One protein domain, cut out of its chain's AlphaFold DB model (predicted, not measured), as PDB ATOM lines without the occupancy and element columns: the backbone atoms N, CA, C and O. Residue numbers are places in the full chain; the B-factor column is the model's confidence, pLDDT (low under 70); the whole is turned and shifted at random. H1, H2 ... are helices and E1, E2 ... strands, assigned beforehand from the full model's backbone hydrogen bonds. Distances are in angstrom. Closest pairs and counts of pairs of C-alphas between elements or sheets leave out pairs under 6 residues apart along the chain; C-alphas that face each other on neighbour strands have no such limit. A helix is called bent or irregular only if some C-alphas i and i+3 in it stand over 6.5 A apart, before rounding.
ATOM      1  N   VAL A 189      19.841 -25.072 -38.090       83.31
ATOM      2  CA  VAL A 189      19.420 -25.208 -36.679       83.31
ATOM      3  C   VAL A 189      20.452 -24.660 -35.678       83.31
ATOM      4  O   VAL A 189      20.070 -24.199 -34.606       83.31
ATOM      5  N   VAL A 190      21.748 -24.696 -36.008       87.12
ATOM      6  CA  VAL A 190      22.844 -24.179 -35.162       87.12
ATOM      7  C   VAL A 190      23.643 -23.051 -35.821       87.12
ATOM      8  O   VAL A 190      24.550 -22.498 -35.202       87.12
ATOM      9  N   LYS A 191      23.289 -22.649 -37.044       89.00
ATOM     10  CA  LYS A 191      23.965 -21.591 -37.805       89.00
ATOM     11  C   LYS A 191      23.966 -20.248 -37.072       89.00
ATOM     12  O   LYS A 191      25.016 -19.638 -36.932       89.00
ATOM     13  N   GLY A 192      22.842 -19.853 -36.469       88.06
ATOM     14  CA  GLY A 192      22.771 -18.632 -35.650       88.06
ATOM     15  C   GLY A 192      23.642 -18.655 -34.380       88.06
ATOM     16  O   GLY A 192      24.046 -17.598 -33.895       88.06
ATOM     17  N   LEU A 193      23.968 -19.844 -33.856       89.88
ATOM     18  CA  LEU A 193      24.926 -20.024 -32.757       89.88
ATOM     19  C   LEU A 193      26.370 -19.952 -33.277       89.88
ATOM     20  O   LEU A 193      27.185 -19.222 -32.719       89.88
ATOM     21  N   TYR A 194      26.665 -20.634 -34.384       92.62
ATOM     22  CA  TYR A 194      27.955 -20.561 -35.071       92.62
ATOM     23  C   TYR A 194      28.318 -19.120 -35.475       92.62
ATOM     24  O   TYR A 194      29.394 -18.639 -35.127       92.62
ATOM     25  N   ASP A 195      27.397 -18.390 -36.108       91.62
ATOM     26  CA  ASP A 195      27.580 -16.987 -36.499       91.62
ATOM     27  C   ASP A 195      27.851 -16.084 -35.288       91.62
ATOM     28  O   ASP A 195      28.600 -15.109 -35.386       91.62
ATOM     29  N   LYS A 196      27.244 -16.395 -34.133       91.38
ATOM     30  CA  LYS A 196      27.478 -15.677 -32.876       91.38
ATOM     31  C   LYS A 196      28.873 -15.964 -32.320       91.38
ATOM     32  O   LYS A 196      29.528 -15.014 -31.905       91.38
ATOM     33  N   LEU A 197      29.330 -17.218 -32.354       92.31
ATOM     34  CA  LEU A 197      30.678 -17.614 -31.930       92.31
ATOM     35  C   LEU A 197      31.759 -16.985 -32.823       92.31
ATOM     36  O   LEU A 197      32.693 -16.371 -32.312       92.31
ATOM     37  N   CYS A 198      31.586 -17.032 -34.148       92.00
ATOM     38  CA  CYS A 198      32.494 -16.372 -35.092       92.00
ATOM     39  C   CYS A 198      32.630 -14.871 -34.778       92.00
ATOM     40  O   CYS A 198      33.738 -14.334 -34.742       92.00
ATOM     41  N   LYS A 199      31.508 -14.197 -34.479       91.06
ATOM     42  CA  LYS A 199      31.477 -12.771 -34.108       91.06
ATOM     43  C   LYS A 199      32.067 -12.485 -32.725       91.06
ATOM     44  O   LYS A 199      32.757 -11.483 -32.583       91.06
ATOM     45  N   SER A 200      31.820 -13.321 -31.712       89.44
ATOM     46  CA  SER A 200      32.340 -13.095 -30.352       89.44
ATOM     47  C   SER A 200      33.838 -13.357 -30.229       89.44
ATOM     48  O   SER A 200      34.484 -12.767 -29.368       89.44
ATOM     49  N   HIS A 201      34.388 -14.222 -31.082       87.56
ATOM     50  CA  HIS A 201      35.811 -14.561 -31.096       87.56
ATOM     51  C   HIS A 201      36.619 -13.848 -32.190       87.56
ATOM     52  O   HIS A 201      37.844 -13.914 -32.164       87.56
ATOM     53  N   GLY A 202      35.964 -13.189 -33.152       86.88
ATOM     54  CA  GLY A 202      36.627 -12.537 -34.290       86.88
ATOM     55  C   GLY A 202      37.279 -13.508 -35.285       86.88
ATOM     56  O   GLY A 202      38.082 -13.084 -36.112       86.88
ATOM     57  N   VAL A 203      36.958 -14.805 -35.206       88.81
ATOM     58  CA  VAL A 203      37.590 -15.881 -35.982       88.81
ATOM     59  C   VAL A 203      36.517 -16.794 -36.565       88.81
ATOM     60  O   VAL A 203      35.721 -17.372 -35.827       88.81
ATOM     61  N   THR A 204      36.552 -16.981 -37.883       91.00
ATOM     62  CA  THR A 204      35.775 -18.006 -38.593       91.00
ATOM     63  C   THR A 204      36.707 -19.179 -38.920       91.00
ATOM     64  O   THR A 204      37.737 -18.944 -39.558       91.00
ATOM     65  N   PRO A 205      36.408 -20.429 -38.513       91.06
ATOM     66  CA  PRO A 205      37.225 -21.579 -38.891       91.06
ATOM     67  C   PRO A 205      37.170 -21.829 -40.400       91.06
ATOM     68  O   PRO A 205      36.135 -21.641 -41.039       91.06
ATOM     69  N   THR A 206      38.273 -22.294 -40.983       90.06
ATOM     70  CA  THR A 206      38.311 -22.671 -42.402       90.06
ATOM     71  C   THR A 206      37.669 -24.040 -42.644       90.06
ATOM     72  O   THR A 206      37.663 -24.913 -41.771       90.06
ATOM     73  N   VAL A 207      37.214 -24.285 -43.879       89.06
ATOM     74  CA  VAL A 207      36.730 -25.609 -44.321       89.06
ATOM     75  C   VAL A 207      37.753 -26.711 -44.024       89.06
ATOM     76  O   VAL A 207      37.377 -27.801 -43.596       89.06
ATOM     77  N   HIS A 208      39.051 -26.432 -44.180       89.00
ATOM     78  CA  HIS A 208      40.111 -27.397 -43.898       89.00
ATOM     79  C   HIS A 208      40.217 -27.747 -42.400       89.00
ATOM     80  O   HIS A 208      40.344 -28.923 -42.054       89.00
ATOM     81  N   GLU A 209      40.096 -26.765 -41.502       91.44
ATOM     82  CA  GLU A 209      40.080 -26.992 -40.048       91.44
ATOM     83  C   GLU A 209      38.852 -27.807 -39.615       91.44
ATOM     84  O   GLU A 209      38.987 -28.792 -38.886       91.44
ATOM     85  N   VAL A 210      37.666 -27.481 -40.140       91.50
ATOM     86  CA  VAL A 210      36.430 -28.232 -39.858       91.50
ATOM     87  C   VAL A 210      36.495 -29.658 -40.424       91.50
ATOM     88  O   VAL A 210      36.061 -30.606 -39.764       91.50
ATOM     89  N   GLN A 211      37.109 -29.858 -41.596       89.31
ATOM     90  CA  GLN A 211      37.407 -31.196 -42.117       89.31
ATOM     91  C   GLN A 211      38.402 -31.962 -41.231       89.31
ATOM     92  O   GLN A 211      38.213 -33.162 -41.032       89.31
ATOM     93  N   MET A 212      39.442 -31.318 -40.686       90.25
ATOM     94  CA  MET A 212      40.364 -31.965 -39.743       90.25
ATOM     95  C   MET A 212      39.637 -32.433 -38.478       90.25
ATOM     96  O   MET A 212      39.765 -33.602 -38.115       90.25
ATOM     97  N   ILE A 213      38.802 -31.583 -37.865       91.31
ATOM     98  CA  ILE A 213      37.948 -31.976 -36.732       91.31
ATOM     99  C   ILE A 213      37.078 -33.180 -37.125       91.31
ATOM    100  O   ILE A 213      37.089 -34.198 -36.433       91.31
ATOM    101  N   ARG A 214      36.381 -33.108 -38.271       90.38
ATOM    102  CA  ARG A 214      35.495 -34.170 -38.779       90.38
ATOM    103  C   ARG A 214      36.221 -35.503 -39.023       90.38
ATOM    104  O   ARG A 214      35.625 -36.551 -38.785       90.38
ATOM    105  N   ARG A 215      37.492 -35.479 -39.449       88.06
ATOM    106  CA  ARG A 215      38.351 -36.673 -39.579       88.06
ATOM    107  C   ARG A 215      38.709 -37.252 -38.208       88.06
ATOM    108  O   ARG A 215      38.470 -38.436 -37.985       88.06
ATOM    109  N   SER A 216      39.200 -36.432 -37.275       86.81
ATOM    110  CA  SER A 216      39.615 -36.880 -35.933       86.81
ATOM    111  C   SER A 216      38.480 -37.519 -35.126       86.81
ATOM    112  O   SER A 216      38.714 -38.434 -34.341       86.81
ATOM    113  N   ILE A 217      37.234 -37.089 -35.344       87.50
ATOM    114  CA  ILE A 217      36.053 -37.647 -34.663       87.50
ATOM    115  C   ILE A 217      35.431 -38.852 -35.391       87.50
ATOM    116  O   ILE A 217      34.498 -39.469 -34.873       87.50
ATOM    117  N   GLY A 218      35.949 -39.216 -36.572       80.69
ATOM    118  CA  GLY A 218      35.401 -40.242 -37.471       80.69
ATOM    119  C   GLY A 218      35.357 -41.668 -36.907       80.69
ATOM    120  O   GLY A 218      34.698 -42.528 -37.484       80.69
ATOM    121  N   ALA A 219      35.999 -41.919 -35.762       74.06
ATOM    122  CA  ALA A 219      35.884 -43.171 -35.009       74.06
ATOM    123  C   ALA A 219      34.500 -43.374 -34.349       74.06
ATOM    124  O   ALA A 219      34.182 -44.475 -33.895       74.06
ATOM    125  N   LEU A 220      33.665 -42.331 -34.271       73.25
ATOM    126  CA  LEU A 220      32.271 -42.446 -33.836       73.25
ATOM    127  C   LEU A 220      31.377 -42.972 -34.966       73.25
ATOM    128  O   LEU A 220      31.591 -42.695 -36.144       73.25
ATOM    129  N   SER A 221      30.313 -43.696 -34.610       69.44
ATOM    130  CA  SER A 221      29.350 -44.187 -35.599       69.44
ATOM    131  C   SER A 221      28.678 -43.038 -36.365       69.44
ATOM    132  O   SER A 221      28.386 -41.983 -35.793       69.44
ATOM    133  N   LYS A 222      28.360 -43.264 -37.650       74.50
ATOM    134  CA  LYS A 222      27.698 -42.274 -38.530       74.50
ATOM    135  C   LYS A 222      26.451 -41.648 -37.872       74.50
ATOM    136  O   LYS A 222      26.254 -40.441 -37.957       74.50
ATOM    137  N   ASN A 223      25.688 -42.445 -37.118       73.38
ATOM    138  CA  ASN A 223      24.486 -42.022 -36.387       73.38
ATOM    139  C   ASN A 223      24.759 -41.108 -35.174       73.38
ATOM    140  O   ASN A 223      23.832 -40.464 -34.702       73.38
ATOM    141  N   LYS A 224      25.980 -41.073 -34.623       73.75
ATOM    142  CA  LYS A 224      26.384 -40.084 -33.605       73.75
ATOM    143  C   LYS A 224      26.886 -38.804 -34.270       73.75
ATOM    144  O   LYS A 224      26.557 -37.712 -33.818       73.75
ATOM    145  N   LEU A 225      27.632 -38.945 -35.368       75.25
ATOM    146  CA  LEU A 225      28.187 -37.827 -36.133       75.25
ATOM    147  C   LEU A 225      27.108 -36.950 -36.789       75.25
ATOM    148  O   LEU A 225      27.292 -35.742 -36.876       75.25
ATOM    149  N   SER A 226      25.961 -37.510 -37.185       81.69
ATOM    150  CA  SER A 226      24.840 -36.728 -37.731       81.69
ATOM    151  C   SER A 226      24.264 -35.700 -36.743       81.69
ATOM    152  O   SER A 226      23.849 -34.617 -37.165       81.69
ATOM    153  N   PHE A 227      24.290 -35.982 -35.434       83.31
ATOM    154  CA  PHE A 227      23.818 -35.067 -34.383       83.31
ATOM    155  C   PHE A 227      24.801 -33.936 -34.048       83.31
ATOM    156  O   PHE A 227      24.388 -32.920 -33.493       83.31
ATOM    157  N   VAL A 228      26.083 -34.103 -34.371       88.94
ATOM    158  CA  VAL A 228      27.164 -33.184 -33.994       88.94
ATOM    159  C   VAL A 228      27.461 -32.225 -35.137       88.94
ATOM    160  O   VAL A 228      27.443 -32.618 -36.302       88.94
ATOM    161  N   GLU A 229      27.732 -30.964 -34.816       92.56
ATOM    162  CA  GLU A 229      28.245 -29.969 -35.754       92.56
ATOM    163  C   GLU A 229      29.751 -29.755 -35.513       92.56
ATOM    164  O   GLU A 229      30.117 -29.125 -34.516       92.56
ATOM    165  N   PRO A 230      30.651 -30.284 -36.370       91.75
ATOM    166  CA  PRO A 230      32.094 -30.163 -36.159       91.75
ATOM    167  C   PRO A 230      32.591 -28.713 -36.137       91.75
ATOM    168  O   PRO A 230      33.585 -28.431 -35.474       91.75
ATOM    169  N   ALA A 231      31.886 -27.793 -36.804       92.75
ATOM    170  CA  ALA A 231      32.231 -26.374 -36.822       92.75
ATOM    171  C   ALA A 231      32.110 -25.696 -35.441       92.75
ATOM    172  O   ALA A 231      32.883 -24.791 -35.140       92.75
ATOM    173  N   LEU A 232      31.201 -26.159 -34.567       93.75
ATOM    174  CA  LEU A 232      31.097 -25.652 -33.191       93.75
ATOM    175  C   LEU A 232      32.264 -26.126 -32.315       93.75
ATOM    176  O   LEU A 232      32.744 -25.380 -31.467       93.75
ATOM    177  N   LEU A 233      32.759 -27.350 -32.537       93.94
ATOM    178  CA  LEU A 233      33.832 -27.948 -31.731       93.94
ATOM    179  C   LEU A 233      35.162 -27.185 -31.828       93.94
ATOM    180  O   LEU A 233      35.970 -27.277 -30.909       93.94
ATOM    181  N   PHE A 234      35.373 -26.423 -32.905       94.44
ATOM    182  CA  PHE A 234      36.527 -25.535 -33.059       94.44
ATOM    183  C   PHE A 234      36.607 -24.485 -31.939       94.44
ATOM    184  O   PHE A 234      37.696 -24.166 -31.472       94.44
ATOM    185  N   PHE A 235      35.460 -23.968 -31.487       94.38
ATOM    186  CA  PHE A 235      35.378 -22.898 -30.489       94.38
ATOM    187  C   PHE A 235      35.532 -23.378 -29.041       94.38
ATOM    188  O   PHE A 235      35.571 -22.552 -28.136       94.38
ATOM    189  N   LEU A 236      35.623 -24.690 -28.797       93.62
ATOM    190  CA  LEU A 236      35.828 -25.225 -27.453       93.62
ATOM    191  C   LEU A 236      37.251 -24.914 -26.954       93.62
ATOM    192  O   LEU A 236      38.215 -25.366 -27.582       93.62
ATOM    193  N   PRO A 237      37.411 -24.218 -25.811       91.25
ATOM    194  CA  PRO A 237      38.709 -24.058 -25.173       91.25
ATOM    195  C   PRO A 237      39.059 -25.358 -24.436       91.25
ATOM    196  O   PRO A 237      38.643 -25.582 -23.295       91.25
ATOM    197  N   MET A 238      39.784 -26.253 -25.110       89.62
ATOM    198  CA  MET A 238      40.112 -27.593 -24.617       89.62
ATOM    199  C   MET A 238      40.946 -27.538 -23.331       89.62
ATOM    200  O   MET A 238      40.764 -28.388 -22.462       89.62
ATOM    201  N   SER A 239      41.788 -26.510 -23.161       89.19
ATOM    202  CA  SER A 239      42.555 -26.275 -21.926       89.19
ATOM    203  C   SER A 239      41.677 -26.005 -20.695       89.19
ATOM    204  O   SER A 239      42.110 -26.226 -19.565       89.19
ATOM    205  N   SER A 240      40.436 -25.550 -20.903       90.75
ATOM    206  CA  SER A 240      39.470 -25.240 -19.841       90.75
ATOM    207  C   SER A 240      38.552 -26.419 -19.484       90.75
ATOM    208  O   SER A 240      37.680 -26.281 -18.624       90.75
ATOM    209  N   LEU A 241      38.722 -27.581 -20.128       93.38
ATOM    210  CA  LEU A 241      37.930 -28.785 -19.872       93.38
ATOM    211  C   LEU A 241      38.653 -29.715 -18.890       93.38
ATOM    212  O   LEU A 241      39.751 -30.194 -19.159       93.38
ATOM    213  N   GLN A 242      38.014 -30.027 -17.759       94.50
ATOM    214  CA  GLN A 242      38.560 -30.998 -16.806       94.50
ATOM    215  C   GLN A 242      38.323 -32.425 -17.315       94.50
ATOM    216  O   GLN A 242      37.178 -32.872 -17.445       94.50
ATOM    217  N   TYR A 243      39.416 -33.128 -17.605       94.31
ATOM    218  CA  TYR A 243      39.423 -34.482 -18.147       94.31
ATOM    219  C   TYR A 243      40.382 -35.373 -17.355       94.31
ATOM    220  O   TYR A 243      41.597 -35.193 -17.381       94.31
ATOM    221  N   GLU A 244      39.820 -36.343 -16.637       93.62
ATOM    222  CA  GLU A 244      40.529 -37.186 -15.675       93.62
ATOM    223  C   GLU A 244      39.982 -38.617 -15.701       93.62
ATOM    224  O   GLU A 244      38.788 -38.834 -15.896       93.62
ATOM    225  N   MET A 245      40.843 -39.619 -15.488       92.12
ATOM    226  CA  MET A 245      40.455 -41.040 -15.427       92.12
ATOM    227  C   MET A 245      39.519 -41.480 -16.575       92.12
ATOM    228  O   MET A 245      38.546 -42.212 -16.358       92.12
ATOM    229  N   ASP A 246      39.781 -41.008 -17.798       91.69
ATOM    230  CA  ASP A 246      38.932 -41.228 -18.980       91.69
ATOM    231  C   ASP A 246      37.481 -40.704 -18.816       91.69
ATOM    232  O   ASP A 246      36.513 -41.333 -19.238       91.69
ATOM    233  N   SER A 247      37.316 -39.561 -18.143       94.69
ATOM    234  CA  SER A 247      36.026 -38.939 -17.800       94.69
ATOM    235  C   SER A 247      36.091 -37.422 -17.988       94.69
ATOM    236  O   SER A 247      37.051 -36.791 -17.558       94.69
ATOM    237  N   LEU A 248      35.062 -36.827 -18.590       96.62
ATOM    238  CA  LEU A 248      34.929 -35.378 -18.797       96.62
ATOM    239  C   LEU A 248      34.004 -34.787 -17.728       96.62
ATOM    240  O   LEU A 248      32.867 -35.242 -17.605       96.62
ATOM    241  N   LEU A 249      34.426 -33.756 -16.995       96.81
ATOM    242  CA  LEU A 249      33.495 -32.978 -16.172       96.81
ATOM    243  C   LEU A 249      32.553 -32.188 -17.094       96.81
ATOM    244  O   LEU A 249      33.012 -31.411 -17.929       96.81
ATOM    245  N   ILE A 250      31.239 -32.368 -16.938       96.00
ATOM    246  CA  ILE A 250      30.228 -31.657 -17.745       96.00
ATOM    247  C   ILE A 250      29.473 -30.579 -16.958       96.00
ATOM    248  O   ILE A 250      28.906 -29.659 -17.549       96.00
ATOM    249  N   GLY A 251      29.477 -30.647 -15.628       95.31
ATOM    250  CA  GLY A 251      28.828 -29.660 -14.773       95.31
ATOM    251  C   GLY A 251      28.785 -30.085 -13.313       95.31
ATOM    252  O   GLY A 251      29.524 -30.975 -12.897       95.31
ATOM    253  N   TRP A 252      27.890 -29.467 -12.551       94.75
ATOM    254  CA  TRP A 252      27.671 -29.716 -11.132       94.75
ATOM    255  C   TRP A 252      26.180 -29.815 -10.808       94.75
ATOM    256  O   TRP A 252      25.349 -29.251 -11.523       94.75
ATOM    257  N   ILE A 253      25.851 -30.493  -9.710       92.62
ATOM    258  CA  ILE A 253      24.551 -30.394  -9.029       92.62
ATOM    259  C   ILE A 253      24.720 -29.720  -7.665       92.62
ATOM    260  O   ILE A 253      25.771 -29.872  -7.030       92.62
ATOM    261  N   ASP A 254      23.697 -28.988  -7.228       91.44
ATOM    262  CA  ASP A 254      23.663 -28.366  -5.899       91.44
ATOM    263  C   ASP A 254      23.269 -29.420  -4.846       91.44
ATOM    264  O   ASP A 254      22.310 -30.175  -5.021       91.44
ATOM    265  N   GLN A 255      24.013 -29.501  -3.740       88.06
ATOM    266  CA  GLN A 255      23.734 -30.419  -2.634       88.06
ATOM    267  C   GLN A 255      22.963 -29.729  -1.494       88.06
ATOM    268  O   GLN A 255      22.972 -28.508  -1.349       88.06
ATOM    269  N   SER A 256      22.297 -30.524  -0.647       87.19
ATOM    270  CA  SER A 256      21.464 -30.040   0.468       87.19
ATOM    271  C   SER A 256      22.231 -29.327   1.589       87.19
ATOM    272  O   SER A 256      21.617 -28.644   2.403       87.19
ATOM    273  N   ASP A 257      23.555 -29.469   1.632       89.50
ATOM    274  CA  ASP A 257      24.476 -28.739   2.511       89.50
ATOM    275  C   ASP A 257      24.986 -27.419   1.890       89.50
ATOM    276  O   ASP A 257      25.785 -26.712   2.501       89.50
ATOM    277  N   GLY A 258      24.536 -27.076   0.677       85.25
ATOM    278  CA  GLY A 258      25.006 -25.921  -0.090       85.25
ATOM    279  C   GLY A 258      26.337 -26.140  -0.818       85.25
ATOM    280  O   GLY A 258      26.838 -25.207  -1.447       85.25
ATOM    281  N   SER A 259      26.917 -27.344  -0.758       90.81
ATOM    282  CA  SER A 259      28.083 -27.715  -1.564       90.81
ATOM    283  C   SER A 259      27.690 -28.047  -3.012       90.81
ATOM    284  O   SER A 259      26.509 -28.144  -3.355       90.81
ATOM    285  N   LYS A 260      28.687 -28.212  -3.890       91.81
ATOM    286  CA  LYS A 260      28.490 -28.562  -5.305       91.81
ATOM    287  C   LYS A 260      29.214 -29.845  -5.667       91.81
ATOM    288  O   LYS A 260      30.410 -29.983  -5.416       91.81
ATOM    289  N   LYS A 261      28.502 -30.750  -6.339       92.75
ATOM    290  CA  LYS A 261      29.008 -32.066  -6.733       92.75
ATOM    291  C   LYS A 261      29.234 -32.142  -8.232       92.75
ATOM    292  O   LYS A 261      28.293 -31.948  -8.995       92.75
ATOM    293  N   GLY A 262      30.458 -32.445  -8.656       94.75
ATOM    294  CA  GLY A 262      30.790 -32.593 -10.075       94.75
ATOM    295  C   GLY A 262      30.104 -33.801 -10.724       94.75
ATOM    296  O   GLY A 262      30.133 -34.904 -10.177       94.75
ATOM    297  N   ILE A 263      29.521 -33.587 -11.904       96.00
ATOM    298  CA  ILE A 263      28.933 -34.617 -12.761       96.00
ATOM    299  C   ILE A 263      29.885 -34.913 -13.920       96.00
ATOM    300  O   ILE A 263      30.228 -34.035 -14.716       96.00
ATOM    301  N   TRP A 264      30.281 -36.178 -14.023       96.69
ATOM    302  CA  TRP A 264      31.318 -36.671 -14.923       96.69
ATOM    303  C   TRP A 264      30.717 -37.554 -16.014       96.69
ATOM    304  O   TRP A 264      30.026 -38.530 -15.728       96.69
ATOM    305  N   PHE A 265      30.984 -37.234 -17.272       95.50
ATOM    306  CA  PHE A 265      30.590 -38.015 -18.436       95.50
ATOM    307  C   PHE A 265      31.680 -39.023 -18.816       95.50
ATOM    308  O   PHE A 265      32.858 -38.670 -18.888       95.50
ATOM    309  N   LYS A 266      31.289 -40.266 -19.118       93.81
ATOM    310  CA  LYS A 266      32.197 -41.324 -19.578       93.81
ATOM    311  C   LYS A 266      31.568 -42.187 -20.671       93.81
ATOM    312  O   LYS A 266      30.359 -42.429 -20.681       93.81
ATOM    313  N   LEU A 267      32.405 -42.658 -21.596       88.56
ATOM    314  CA  LEU A 267      32.008 -43.432 -22.772       88.56
ATOM    315  C   LEU A 267      32.631 -44.836 -22.734       88.56
ATOM    316  O   LEU A 267      33.779 -45.016 -23.146       88.56
ATOM    317  N   PHE A 268      31.849 -45.821 -22.284       81.62
ATOM    318  CA  PHE A 268      32.224 -47.240 -22.224       81.62
ATOM    319  C   PHE A 268      31.694 -47.978 -23.457       81.62
ATOM    320  O   PHE A 268      30.482 -48.047 -23.623       81.62
ATOM    321  N   GLU A 269      32.556 -48.527 -24.320       72.25
ATOM    322  CA  GLU A 269      32.156 -49.425 -25.430       72.25
ATOM    323  C   GLU A 269      30.949 -48.929 -26.264       72.25
ATOM    324  O   GLU A 269      30.056 -49.686 -26.626       72.25
ATOM    325  N   ASN A 270      30.926 -47.626 -26.576       69.75
ATOM    326  CA  ASN A 270      29.837 -46.872 -27.221       69.75
ATOM    327  C   ASN A 270      28.617 -46.467 -26.374       69.75
ATOM    328  O   ASN A 270      27.830 -45.659 -26.880       69.75
ATOM    329  N   TYR A 271      28.494 -46.889 -25.118       81.38
ATOM    330  CA  TYR A 271      27.457 -46.458 -24.178       81.38
ATOM    331  C   TYR A 271      27.879 -45.190 -23.407       81.38
ATOM    332  O   TYR A 271      28.758 -45.263 -22.542       81.38
ATOM    333  N   PRO A 272      27.281 -44.016 -23.693       87.50
ATOM    334  CA  PRO A 272      27.504 -42.805 -22.909       87.50
ATOM    335  C   PRO A 272      26.762 -42.886 -21.570       87.50
ATOM    336  O   PRO A 272      25.574 -43.217 -21.530       87.50
ATOM    337  N   ARG A 273      27.443 -42.567 -20.468       90.81
ATOM    338  CA  ARG A 273      26.863 -42.508 -19.118       90.81
ATOM    339  C   ARG A 273      27.421 -41.315 -18.343       90.81
ATOM    340  O   ARG A 273      28.501 -40.815 -18.648       90.81
ATOM    341  N   VAL A 274      26.670 -40.872 -17.340       93.88
ATOM    342  CA  VAL A 274      27.048 -39.784 -16.427       93.88
ATOM    343  C   VAL A 274      27.144 -40.308 -14.997       93.88
ATOM    344  O   VAL A 274      26.437 -41.245 -14.628       93.88
ATOM    345  N   TYR A 275      28.040 -39.727 -14.206       94.56
ATOM    346  CA  TYR A 275      28.468 -40.241 -12.910       94.56
ATOM    347  C   TYR A 275      28.665 -39.116 -11.894       94.56
ATOM    348  O   TYR A 275      29.067 -38.006 -12.226       94.56
ATOM    349  N   ASN A 276      28.417 -39.441 -10.631       93.25
ATOM    350  CA  ASN A 276      28.583 -38.587  -9.458       93.25
ATOM    351  C   ASN A 276      30.041 -38.509  -8.952       93.25
ATOM    352  O   ASN A 276      30.290 -37.891  -7.917       93.25
ATOM    353  N   GLN A 277      30.976 -39.201  -9.611       92.44
ATOM    354  CA  GLN A 277      32.398 -39.289  -9.265       92.44
ATOM    355  C   GLN A 277      33.240 -39.437 -10.543       92.44
ATOM    356  O   GLN A 277      32.795 -40.057 -11.514       92.44
ATOM    357  N   CYS A 278      34.465 -38.907 -10.516       93.50
ATOM    358  CA  CYS A 278      35.461 -39.097 -11.572       93.50
ATOM    359  C   CYS A 278      35.786 -40.594 -11.768       93.50
ATOM    360  O   CYS A 278      35.616 -41.408 -10.858       93.50
ATOM    361  N   GLY A 279      36.185 -40.990 -12.978       89.38
ATOM    362  CA  GLY A 279      36.472 -42.380 -13.353       89.38
ATOM    363  C   GLY A 279      35.237 -43.252 -13.621       89.38
ATOM    364  O   GLY A 279      35.348 -44.238 -14.357       89.38
ATOM    365  N   GLY A 280      34.069 -42.880 -13.086       87.94
ATOM    366  CA  GLY A 280      32.794 -43.590 -13.230       87.94
ATOM    367  C   GLY A 280      32.693 -44.951 -12.518       87.94
ATOM    368  O   GLY A 280      32.246 -45.911 -13.152       87.94
ATOM    369  N   PRO A 281      33.092 -45.090 -11.233       89.12
ATOM    370  CA  PRO A 281      32.999 -46.356 -10.499       89.12
ATOM    371  C   PRO A 281      31.550 -46.849 -10.345       89.12
ATOM    372  O   PRO A 281      30.609 -46.057 -10.289       89.12
ATOM    373  N   THR A 282      31.374 -48.168 -10.224       81.44
ATOM    374  CA  THR A 282      30.092 -48.890 -10.381       81.44
ATOM    375  C   THR A 282      28.931 -48.379  -9.517       81.44
ATOM    376  O   THR A 282      27.788 -48.417  -9.963       81.44
ATOM    377  N   GLY A 283      29.202 -47.868  -8.311       86.75
ATOM    378  CA  GLY A 283      28.185 -47.306  -7.406       86.75
ATOM    379  C   GLY A 283      27.854 -45.821  -7.620       86.75
ATOM    380  O   GLY A 283      26.999 -45.291  -6.924       86.75
ATOM    381  N   SER A 284      28.526 -45.133  -8.549       91.19
ATOM    382  CA  SER A 284      28.431 -43.671  -8.720       91.19
ATOM    383  C   SER A 284      27.536 -43.216  -9.880       91.19
ATOM    384  O   SER A 284      27.507 -42.026 -10.188       91.19
ATOM    385  N   LEU A 285      26.824 -44.128 -10.550       91.56
ATOM    386  CA  LEU A 285      25.980 -43.802 -11.708       91.56
ATOM    387  C   LEU A 285      24.992 -42.669 -11.378       91.56
ATOM    388  O   LEU A 285      24.290 -42.719 -10.372       91.56
ATOM    389  N   HIS A 286      24.937 -41.644 -12.229       90.88
ATOM    390  CA  HIS A 286      23.986 -40.541 -12.110       90.88
ATOM    391  C   HIS A 286      22.776 -40.799 -13.008       90.88
ATOM    392  O   HIS A 286      22.922 -41.057 -14.204       90.88
ATOM    393  N   THR A 287      21.575 -40.732 -12.436       86.50
ATOM    394  CA  THR A 287      20.303 -40.965 -13.134       86.50
ATOM    395  C   THR A 287      19.442 -39.700 -13.077       86.50
ATOM    396  O   THR A 287      18.550 -39.606 -12.235       86.50
ATOM    397  N   PRO A 288      19.720 -38.694 -13.927       80.62
ATOM    398  CA  PRO A 288      19.014 -37.417 -13.895       80.62
ATOM    399  C   PRO A 288      17.560 -37.541 -14.363       80.62
ATOM    400  O   PRO A 288      17.309 -37.917 -15.507       80.62
ATOM    401  N   GLU A 289      16.610 -37.146 -13.511       73.56
ATOM    402  CA  GLU A 289      15.170 -37.176 -13.817       73.56
ATOM    403  C   GLU A 289      14.783 -36.223 -14.960       73.56
ATOM    404  O   GLU A 289      13.996 -36.572 -15.839       73.56
ATOM    405  N   LYS A 290      15.345 -35.005 -14.954       74.25
ATOM    406  CA  LYS A 290      14.990 -33.925 -15.890       74.25
ATOM    407  C   LYS A 290      16.231 -33.243 -16.463       74.25
ATOM    408  O   LYS A 290      16.509 -33.356 -17.660       74.25
ATOM    409  N   TRP A 291      17.020 -32.600 -15.605       80.94
ATOM    410  CA  TRP A 291      18.274 -31.923 -15.955       80.94
ATOM    411  C   TRP A 291      19.476 -32.781 -15.550       80.94
ATOM    412  O   TRP A 291      19.410 -33.471 -14.538       80.94
ATOM    413  N   VAL A 292      20.560 -32.769 -16.335       87.31
ATOM    414  CA  VAL A 292      21.782 -33.540 -16.007       87.31
ATOM    415  C   VAL A 292      22.563 -32.875 -14.873       87.31
ATOM    416  O   VAL A 292      23.029 -33.563 -13.967       87.31
ATOM    417  N   CYS A 293      22.664 -31.547 -14.942       89.94
ATOM    418  CA  CYS A 293      23.422 -30.683 -14.048       89.94
ATOM    419  C   CYS A 293      22.564 -29.465 -13.669       89.94
ATOM    420  O   CYS A 293      21.808 -28.951 -14.503       89.94
ATOM    421  N   ASP A 294      22.733 -28.956 -12.451       89.38
ATOM    422  CA  ASP A 294      22.188 -27.658 -12.047       89.38
ATOM    423  C   ASP A 294      23.038 -26.504 -12.587       89.38
ATOM    424  O   ASP A 294      22.498 -25.448 -12.910       89.38
ATOM    425  N   GLU A 295      24.336 -26.722 -12.795       91.69
ATOM    426  CA  GLU A 295      25.220 -25.784 -13.480       91.69
ATOM    427  C   GLU A 295      26.117 -26.516 -14.482       91.69
ATOM    428  O   GLU A 295      26.739 -27.517 -14.144       91.69
ATOM    429  N   TRP A 296      26.203 -26.028 -15.720       93.00
ATOM    430  CA  TRP A 296      27.112 -26.569 -16.733       93.00
ATOM    431  C   TRP A 296      28.494 -25.915 -16.646       93.00
ATOM    432  O   TRP A 296      28.606 -24.720 -16.339       93.00
ATOM    433  N   VAL A 297      29.541 -26.673 -16.993       94.12
ATOM    434  CA  VAL A 297      30.885 -26.123 -17.248       94.12
ATOM    435  C   VAL A 297      30.770 -25.040 -18.321       94.12
ATOM    436  O   VAL A 297      30.308 -25.316 -19.428       94.12
ATOM    437  N   SER A 298      31.169 -23.805 -18.003       91.88
ATOM    438  CA  SER A 298      30.925 -22.644 -18.873       91.88
ATOM    439  C   SER A 298      31.554 -22.801 -20.260       91.88
ATOM    440  O   SER A 298      30.876 -22.562 -21.250       91.88
ATOM    441  N   ALA A 299      32.766 -23.362 -20.342       90.69
ATOM    442  CA  ALA A 299      33.443 -23.702 -21.599       90.69
ATOM    443  C   ALA A 299      32.656 -24.663 -22.522       90.69
ATOM    444  O   ALA A 299      32.897 -24.685 -23.726       90.69
ATOM    445  N   LEU A 300      31.720 -25.456 -21.983       93.19
ATOM    446  CA  LEU A 300      30.799 -26.281 -22.772       93.19
ATOM    447  C   LEU A 300      29.490 -25.534 -23.071       93.19
ATOM    448  O   LEU A 300      28.975 -25.607 -24.183       93.19
ATOM    449  N   ASP A 301      28.942 -24.821 -22.084       91.50
ATOM    450  CA  ASP A 301      27.657 -24.113 -22.179       91.50
ATOM    451  C   ASP A 301      27.708 -22.931 -23.164       91.50
ATOM    452  O   ASP A 301      26.788 -22.741 -23.955       91.50
ATOM    453  N   GLU A 302      28.814 -22.184 -23.178       89.19
ATOM    454  CA  GLU A 302      29.047 -21.032 -24.061       89.19
ATOM    455  C   GLU A 302      29.145 -21.420 -25.544       89.19
ATOM    456  O   GLU A 302      28.807 -20.610 -26.405       89.19
ATOM    457  N   VAL A 303      29.547 -22.660 -25.846       90.69
ATOM    458  CA  VAL A 303      29.716 -23.171 -27.220       90.69
ATOM    459  C   VAL A 303      28.542 -24.049 -27.671       90.69
ATOM    460  O   VAL A 303      28.224 -24.080 -28.857       90.69
ATOM    461  N   LEU A 304      27.877 -24.758 -26.747       90.19
ATOM    462  CA  LEU A 304      26.853 -25.769 -27.061       90.19
ATOM    463  C   LEU A 304      25.434 -25.431 -26.569       90.19
ATOM    464  O   LEU A 304      24.502 -26.165 -26.894       90.19
ATOM    465  N   TYR A 305      25.260 -24.357 -25.786       85.06
ATOM    466  CA  TYR A 305      23.973 -23.858 -25.270       85.06
ATOM    467  C   TYR A 305      23.158 -24.975 -24.594       85.06
ATOM    468  O   TYR A 305      22.040 -25.329 -24.985       85.06
ATOM    469  N   LEU A 306      23.751 -25.586 -23.564       84.06
ATOM    470  CA  LEU A 306      23.293 -26.864 -23.011       84.06
ATOM    471  C   LEU A 306      21.948 -26.757 -22.271       84.06
ATOM    472  O   LEU A 306      21.193 -27.731 -22.255       84.06
ATOM    473  N   ASP A 307      21.614 -25.576 -21.738       76.62
ATOM    474  CA  ASP A 307      20.296 -25.239 -21.155       76.62
ATOM    475  C   ASP A 307      19.172 -25.030 -22.202       76.62
ATOM    476  O   ASP A 307      17.985 -24.973 -21.851       76.62
ATOM    477  N   GLU A 308      19.521 -24.932 -23.489       78.81
ATOM    478  CA  GLU A 308      18.581 -24.825 -24.616       78.81
ATOM    479  C   GLU A 308      18.510 -26.126 -25.434       78.81
ATOM    480  O   GLU A 308      17.442 -26.478 -25.942       78.81
ATOM    481  N   CYS A 309      19.595 -26.906 -25.482       80.38
ATOM    482  CA  CYS A 309      19.644 -28.219 -26.124       80.38
ATOM    483  C   CYS A 309      18.825 -29.285 -25.359       80.38
ATOM    484  O   CYS A 309      19.358 -30.092 -24.597       80.38
ATOM    485  N   GLN A 310      17.514 -29.348 -25.615       72.69
ATOM    486  CA  GLN A 310      16.588 -30.285 -24.949       72.69
ATOM    487  C   GLN A 310      16.888 -31.776 -25.221       72.69
ATOM    488  O   GLN A 310      16.493 -32.641 -24.439       72.69
ATOM    489  N   SER A 311      17.584 -32.104 -26.317       86.00
ATOM    490  CA  SER A 311      17.866 -33.494 -26.697       86.00
ATOM    491  C   SER A 311      19.087 -34.060 -25.966       86.00
ATOM    492  O   SER A 311      20.235 -33.771 -26.311       86.00
ATOM    493  N   ARG A 312      18.835 -34.952 -24.999       87.00
ATOM    494  CA  ARG A 312      19.872 -35.701 -24.263       87.00
ATOM    495  C   ARG A 312      20.794 -36.501 -25.195       87.00
ATOM    496  O   ARG A 312      21.985 -36.615 -24.922       87.00
ATOM    497  N   THR A 313      20.265 -36.999 -26.316       88.12
ATOM    498  CA  THR A 313      21.032 -37.702 -27.358       88.12
ATOM    499  C   THR A 313      22.050 -36.786 -28.032       88.12
ATOM    500  O   THR A 313      23.188 -37.201 -28.234       88.12
ATOM    501  N   ILE A 314      21.674 -35.537 -28.334       89.12
ATOM    502  CA  ILE A 314      22.578 -34.546 -28.934       89.12
ATOM    503  C   ILE A 314      23.648 -34.130 -27.915       89.12
ATOM    504  O   ILE A 314      24.834 -34.199 -28.228       89.12
ATOM    505  N   GLN A 315      23.258 -33.816 -26.670       90.88
ATOM    506  CA  GLN A 315      24.197 -33.511 -25.576       90.88
ATOM    507  C   GLN A 315      25.256 -34.621 -25.413       90.88
ATOM    508  O   GLN A 315      26.457 -34.356 -25.423       90.88
ATOM    509  N   TYR A 316      24.828 -35.886 -25.330       91.69
ATOM    510  CA  TYR A 316      25.739 -37.025 -25.169       91.69
ATOM    511  C   TYR A 316      26.553 -37.342 -26.433       91.69
ATOM    512  O   TYR A 316      27.637 -37.913 -26.312       91.69
ATOM    513  N   ALA A 317      26.074 -36.977 -27.629       91.56
ATOM    514  CA  ALA A 317      26.868 -37.058 -28.850       91.56
ATOM    515  C   ALA A 317      28.027 -36.050 -28.807       91.56
ATOM    516  O   ALA A 317      29.170 -36.466 -28.978       91.56
ATOM    517  N   TYR A 318      27.769 -34.783 -28.450       93.25
ATOM    518  CA  TYR A 318      28.830 -33.787 -28.245       93.25
ATOM    519  C   TYR A 318      29.836 -34.224 -27.173       93.25
ATOM    520  O   TYR A 318      31.031 -34.254 -27.452       93.25
ATOM    521  N   PHE A 319      29.395 -34.645 -25.981       94.00
ATOM    522  CA  PHE A 319      30.321 -35.081 -24.924       94.00
ATOM    523  C   PHE A 319      31.152 -36.317 -25.330       94.00
ATOM    524  O   PHE A 319      32.341 -36.394 -25.019       94.00
ATOM    525  N   ALA A 320      30.569 -37.264 -26.078       92.31
ATOM    526  CA  ALA A 320      31.306 -38.397 -26.648       92.31
ATOM    527  C   ALA A 320      32.352 -37.952 -27.680       92.31
ATOM    528  O   ALA A 320      33.442 -38.519 -27.730       92.31
ATOM    529  N   THR A 321      32.042 -36.938 -28.486       92.00
ATOM    530  CA  THR A 321      32.967 -36.360 -29.464       92.00
ATOM    531  C   THR A 321      34.108 -35.589 -28.806       92.00
ATOM    532  O   THR A 321      35.259 -35.760 -29.200       92.00
ATOM    533  N   ILE A 322      33.817 -34.820 -27.760       93.81
ATOM    534  CA  ILE A 322      34.819 -34.103 -26.965       93.81
ATOM    535  C   ILE A 322      35.771 -35.096 -26.285       93.81
ATOM    536  O   ILE A 322      36.982 -34.916 -26.365       93.81
ATOM    537  N   LEU A 323      35.267 -36.208 -25.730       92.44
ATOM    538  CA  LEU A 323      36.133 -37.288 -25.234       92.44
ATOM    539  C   LEU A 323      37.031 -37.887 -26.328       92.44
ATOM    540  O   LEU A 323      38.193 -38.164 -26.058       92.44
ATOM    541  N   VAL A 324      36.539 -38.090 -27.556       90.75
ATOM    542  CA  VAL A 324      37.383 -38.586 -28.664       90.75
ATOM    543  C   VAL A 324      38.494 -37.591 -29.016       90.75
ATOM    544  O   VAL A 324      39.621 -38.016 -29.255       90.75
ATOM    545  N   ILE A 325      38.213 -36.286 -28.973       91.81
ATOM    546  CA  ILE A 325      39.220 -35.238 -29.186       91.81
ATOM    547  C   ILE A 325      40.259 -35.222 -28.053       91.81
ATOM    548  O   ILE A 325      41.452 -35.281 -28.336       91.81
ATOM    549  N   LEU A 326      39.827 -35.222 -26.788       91.25
ATOM    550  CA  LEU A 326      40.709 -35.196 -25.609       91.25
ATOM    551  C   LEU A 326      41.531 -36.490 -25.426       91.25
ATOM    552  O   LEU A 326      42.575 -36.481 -24.779       91.25
ATOM    553  N   ARG A 327      41.087 -37.607 -26.017       89.75
ATOM    554  CA  ARG A 327      41.853 -38.864 -26.128       89.75
ATOM    555  C   ARG A 327      42.877 -38.855 -27.274       89.75
ATOM    556  O   ARG A 327      43.700 -39.771 -27.340       89.75
ATOM    557  N   SER A 328      42.821 -37.896 -28.201       87.50
ATOM    558  CA  SER A 328      43.701 -37.879 -29.371       87.50
ATOM    559  C   SER A 328      45.121 -37.449 -29.006       87.50
ATOM    560  O   SER A 328      45.328 -36.410 -28.387       87.50
ATOM    561  N   LYS A 329      46.122 -38.209 -29.469       85.00
ATOM    562  CA  LYS A 329      47.544 -37.817 -29.371       85.00
ATOM    563  C   LYS A 329      47.869 -36.580 -30.214       85.00
ATOM    564  O   LYS A 329      48.831 -35.878 -29.928       85.00
ATOM    565  N   THR A 330      47.081 -36.348 -31.259       85.06
ATOM    566  CA  THR A 330      47.145 -35.192 -32.151       85.06
ATOM    567  C   THR A 330      45.788 -34.488 -32.090       85.06
ATOM    568  O   THR A 330      44.840 -34.932 -32.754       85.06
ATOM    569  N   PRO A 331      45.618 -33.452 -31.246       83.88
ATOM    570  CA  PRO A 331      44.361 -32.715 -31.202       83.88
ATOM    571  C   PRO A 331      44.089 -32.050 -32.565       83.88
ATOM    572  O   PRO A 331      45.030 -31.609 -33.231       83.88
ATOM    573  N   PRO A 332      42.822 -31.995 -33.016       89.00
ATOM    574  CA  PRO A 332      42.455 -31.240 -34.206       89.00
ATOM    575  C   PRO A 332      42.574 -29.728 -33.936       89.00
ATOM    576  O   PRO A 332      42.742 -29.317 -32.786       89.00
ATOM    577  N   PRO A 333      42.455 -28.877 -34.970       89.31
ATOM    578  CA  PRO A 333      42.447 -27.430 -34.793       89.31
ATOM    579  C   PRO A 333      41.367 -26.955 -33.816       89.31
ATOM    580  O   PRO A 333      40.207 -27.355 -33.920       89.31
ATOM    581  N   SER A 334      41.755 -26.060 -32.912       91.81
ATOM    582  CA  SER A 334      40.864 -25.313 -32.024       91.81
ATOM    583  C   SER A 334      41.166 -23.815 -32.104       91.81
ATOM    584  O   SER A 334      42.216 -23.392 -32.599       91.81
ATOM    585  N   ILE A 335      40.262 -23.011 -31.554       90.88
ATOM    586  CA  ILE A 335      40.441 -21.573 -31.362       90.88
ATOM    587  C   ILE A 335      41.709 -21.229 -30.563       90.88
ATOM    588  O   ILE A 335      42.377 -20.241 -30.865       90.88
ATOM    589  N   GLU A 336      42.091 -22.063 -29.594       88.06
ATOM    590  CA  GLU A 336      43.285 -21.861 -28.761       88.06
ATOM    591  C   GLU A 336      44.562 -21.848 -29.612       88.06
ATOM    592  O   GLU A 336      45.452 -21.033 -29.371       88.06
ATOM    593  N   ASN A 337      44.621 -22.668 -30.668       83.75
ATOM    594  CA  ASN A 337      45.752 -22.707 -31.598       83.75
ATOM    595  C   ASN A 337      45.879 -21.391 -32.387       83.75
ATOM    596  O   ASN A 337      46.988 -20.898 -32.589       83.75
ATOM    597  N   ARG A 338      44.752 -20.798 -32.813       77.94
ATOM    598  CA  ARG A 338      44.738 -19.509 -33.532       77.94
ATOM    599  C   ARG A 338      45.112 -18.343 -32.620       77.94
ATOM    600  O   ARG A 338      45.916 -17.507 -33.018       77.94
ATOM    601  N   LEU A 339      44.564 -18.303 -31.404       75.31
ATOM    602  CA  LEU A 339      44.869 -17.250 -30.431       75.31
ATOM    603  C   LEU A 339      46.327 -17.318 -29.949       75.31
ATOM    604  O   LEU A 339      46.958 -16.279 -29.783       75.31
ATOM    605  N   SER A 340      46.884 -18.524 -29.794       63.50
ATOM    606  CA  SER A 340      48.293 -18.709 -29.420       63.50
ATOM    607  C   SER A 340      49.241 -18.111 -30.461       63.50
ATOM    608  O   SER A 340      50.137 -17.359 -30.085       63.50
ATOM    609  N   LEU A 341      48.995 -18.362 -31.756       58.00
ATOM    610  CA  LEU A 341      49.830 -17.880 -32.862       58.00
ATOM    611  C   LEU A 341      49.956 -16.343 -32.872       58.00
ATOM    612  O   LEU A 341      51.060 -15.807 -32.914       58.00
ATOM    613  N   VAL A 342      48.832 -15.634 -32.706       54.12
ATOM    614  CA  VAL A 342      48.798 -14.158 -32.621       54.12
ATOM    615  C   VAL A 342      49.641 -13.635 -31.445       54.12
ATOM    616  O   VAL A 342      50.279 -12.588 -31.546       54.12
ATOM    617  N   THR A 343      49.713 -14.380 -30.336       49.38
ATOM    618  CA  THR A 343      50.559 -14.018 -29.182       49.38
ATOM    619  C   THR A 343      52.038 -14.392 -29.326       49.38
ATOM    620  O   THR A 343      52.806 -14.153 -28.389       49.38
ATOM    621  N   GLU A 344      52.472 -14.972 -30.445       45.00
ATOM    622  CA  GLU A 344      53.896 -15.122 -30.773       45.00
ATOM    623  C   GLU A 344      54.355 -14.012 -31.723       45.00
ATOM    624  O   GLU A 344      55.311 -13.314 -31.382       45.00
ATOM    625  N   ASP A 345      53.609 -13.729 -32.796       41.75
ATOM    626  CA  ASP A 345      53.917 -12.630 -33.730       41.75
ATOM    627  C   ASP A 345      54.037 -11.265 -33.016       41.75
ATOM    628  O   ASP A 345      54.940 -10.476 -33.294       41.75
TER     629      ASP A 345
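What this domain is: This is residues 189 to 345 of the 527 residues of an uncharacterized protein of Aureobasidium pullulans (UniProt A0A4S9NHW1). A twisted wall of three antiparallel strands, E1, E2 and E3, stands toward one end of the domain, and the longest helix, H6, crosses one of its faces. Short helices H2, H3 and H4 gather beyond H6 on the side away from the sheet, H5 sits by the E1 edge, H1 lies farther out, and at the far end residues 340 to 345 of H7 stick out. The long stretch of residues 276 to 297 loops out past the sheet, away from H6, and comes back to the E1 edge. The printed part has 157 residues, with seven named helices and three named strands in the order H1 H2 H3 H4 E1 E2 E3 H5 H6 H7; the sheet order is E1 - E2 - E3, and the class is mixed, helices and strands. The whole is compact, with a radius of gyration of the C-alphas of 15.8 A and spans of 48 by 33 by 32 A.

How they stand to each other: Strands E1, residues 247 to 254, E2, residues 260 to 268, and E3, residues 271 to 275, form a meander, each strand the antiparallel neighbour of the one before. E1 and E2 are a hairpin at 148 degrees between directions, with N 248 and O 265 2.9 A apart and N 263 and O 251 2.8 A apart, within hydrogen-bond range. E2 and E3 are a hairpin at 162 degrees, with N 271 and O 268 at 2.7 A, also within range. E1 bends by 59 degrees at residue 250, and its residues 251 to 252 pair antiparallel with residues 295 to 296. H6, residues 312 to 326, is on one face of the sheet, making two layers, a helix layer and a strand layer. Its height over the sheet is 8.4 A, and it runs across the strands, at 77 degrees to E2 on the local plane; the closest C-alphas of H6 and E2 are those of Ala 320 and Leu 267, 6.4 A apart. H5, residues 298 to 304, only grazes the sheet with its residues 298 to 301, and H5 and H6 are near each other. H4, residues 230 to 233, only just touches H5, with 3 pairs of C-alphas within 8 A, the closest being Leu 232 and Val 303 at 6.6 A. H2, residues 207 to 216, touches H4, with the C-alphas of Val 210 and Ala 231 closest at 5.5 A. H2 and H6 are close but not clearly touching, about perpendicular at 90 degrees, with the C-alphas of Ser 216 and Ile 325 closest at 7.0 A. H3, residues 222 to 225, is close to but not clearly touching H6, the C-alphas of Lys 224 and Ala 317 being closest at 5.7 A. H1, residues 189 to 201, is close to but not clearly touching H5, at a steep tilt of 46 degrees, opposite ways, with the C-alphas of Leu 197 and Val 303 closest at 7.3 A. H7, residues 335 to 345, touches no helix and is not on the sheet. Every O i to N i+4 pair is within hydrogen-bond range in H2, H6 and H7, against 8 of 9 in H1 and 2 of 3 in H5; H3 and H4 are too short for such a pair.

Where its parts are: E2 is 25.5 A from first to last C-alpha, E1 20.2 A and E3 12.9 A. H6 is 20.9 A long, H1 20.3 A, H7 16.3 A and H2 14.3 A, while H5, H3 and H4 are shorter. H1 begins at C-alpha 189 (19.420, -25.208, -36.679) and is irregular: C-alphas 189 and 192 are 7.5 A apart. H6 begins at C-alpha 312 (19.872, -35.701, -24.263), and H7 ends at C-alpha 345 (53.917, -12.630, -33.730).

The domain as a whole: The two C-alphas farthest apart are those of Gly 283 and Asp 345, at 50.6 A. The printed part has no cut. The links from H4 to E1, 13 residues, and from E3 to H5, 22 residues, are long. The mean pLDDT of the printed part is 87.0, and residues 221, 270 and 340 to 345 are under 70.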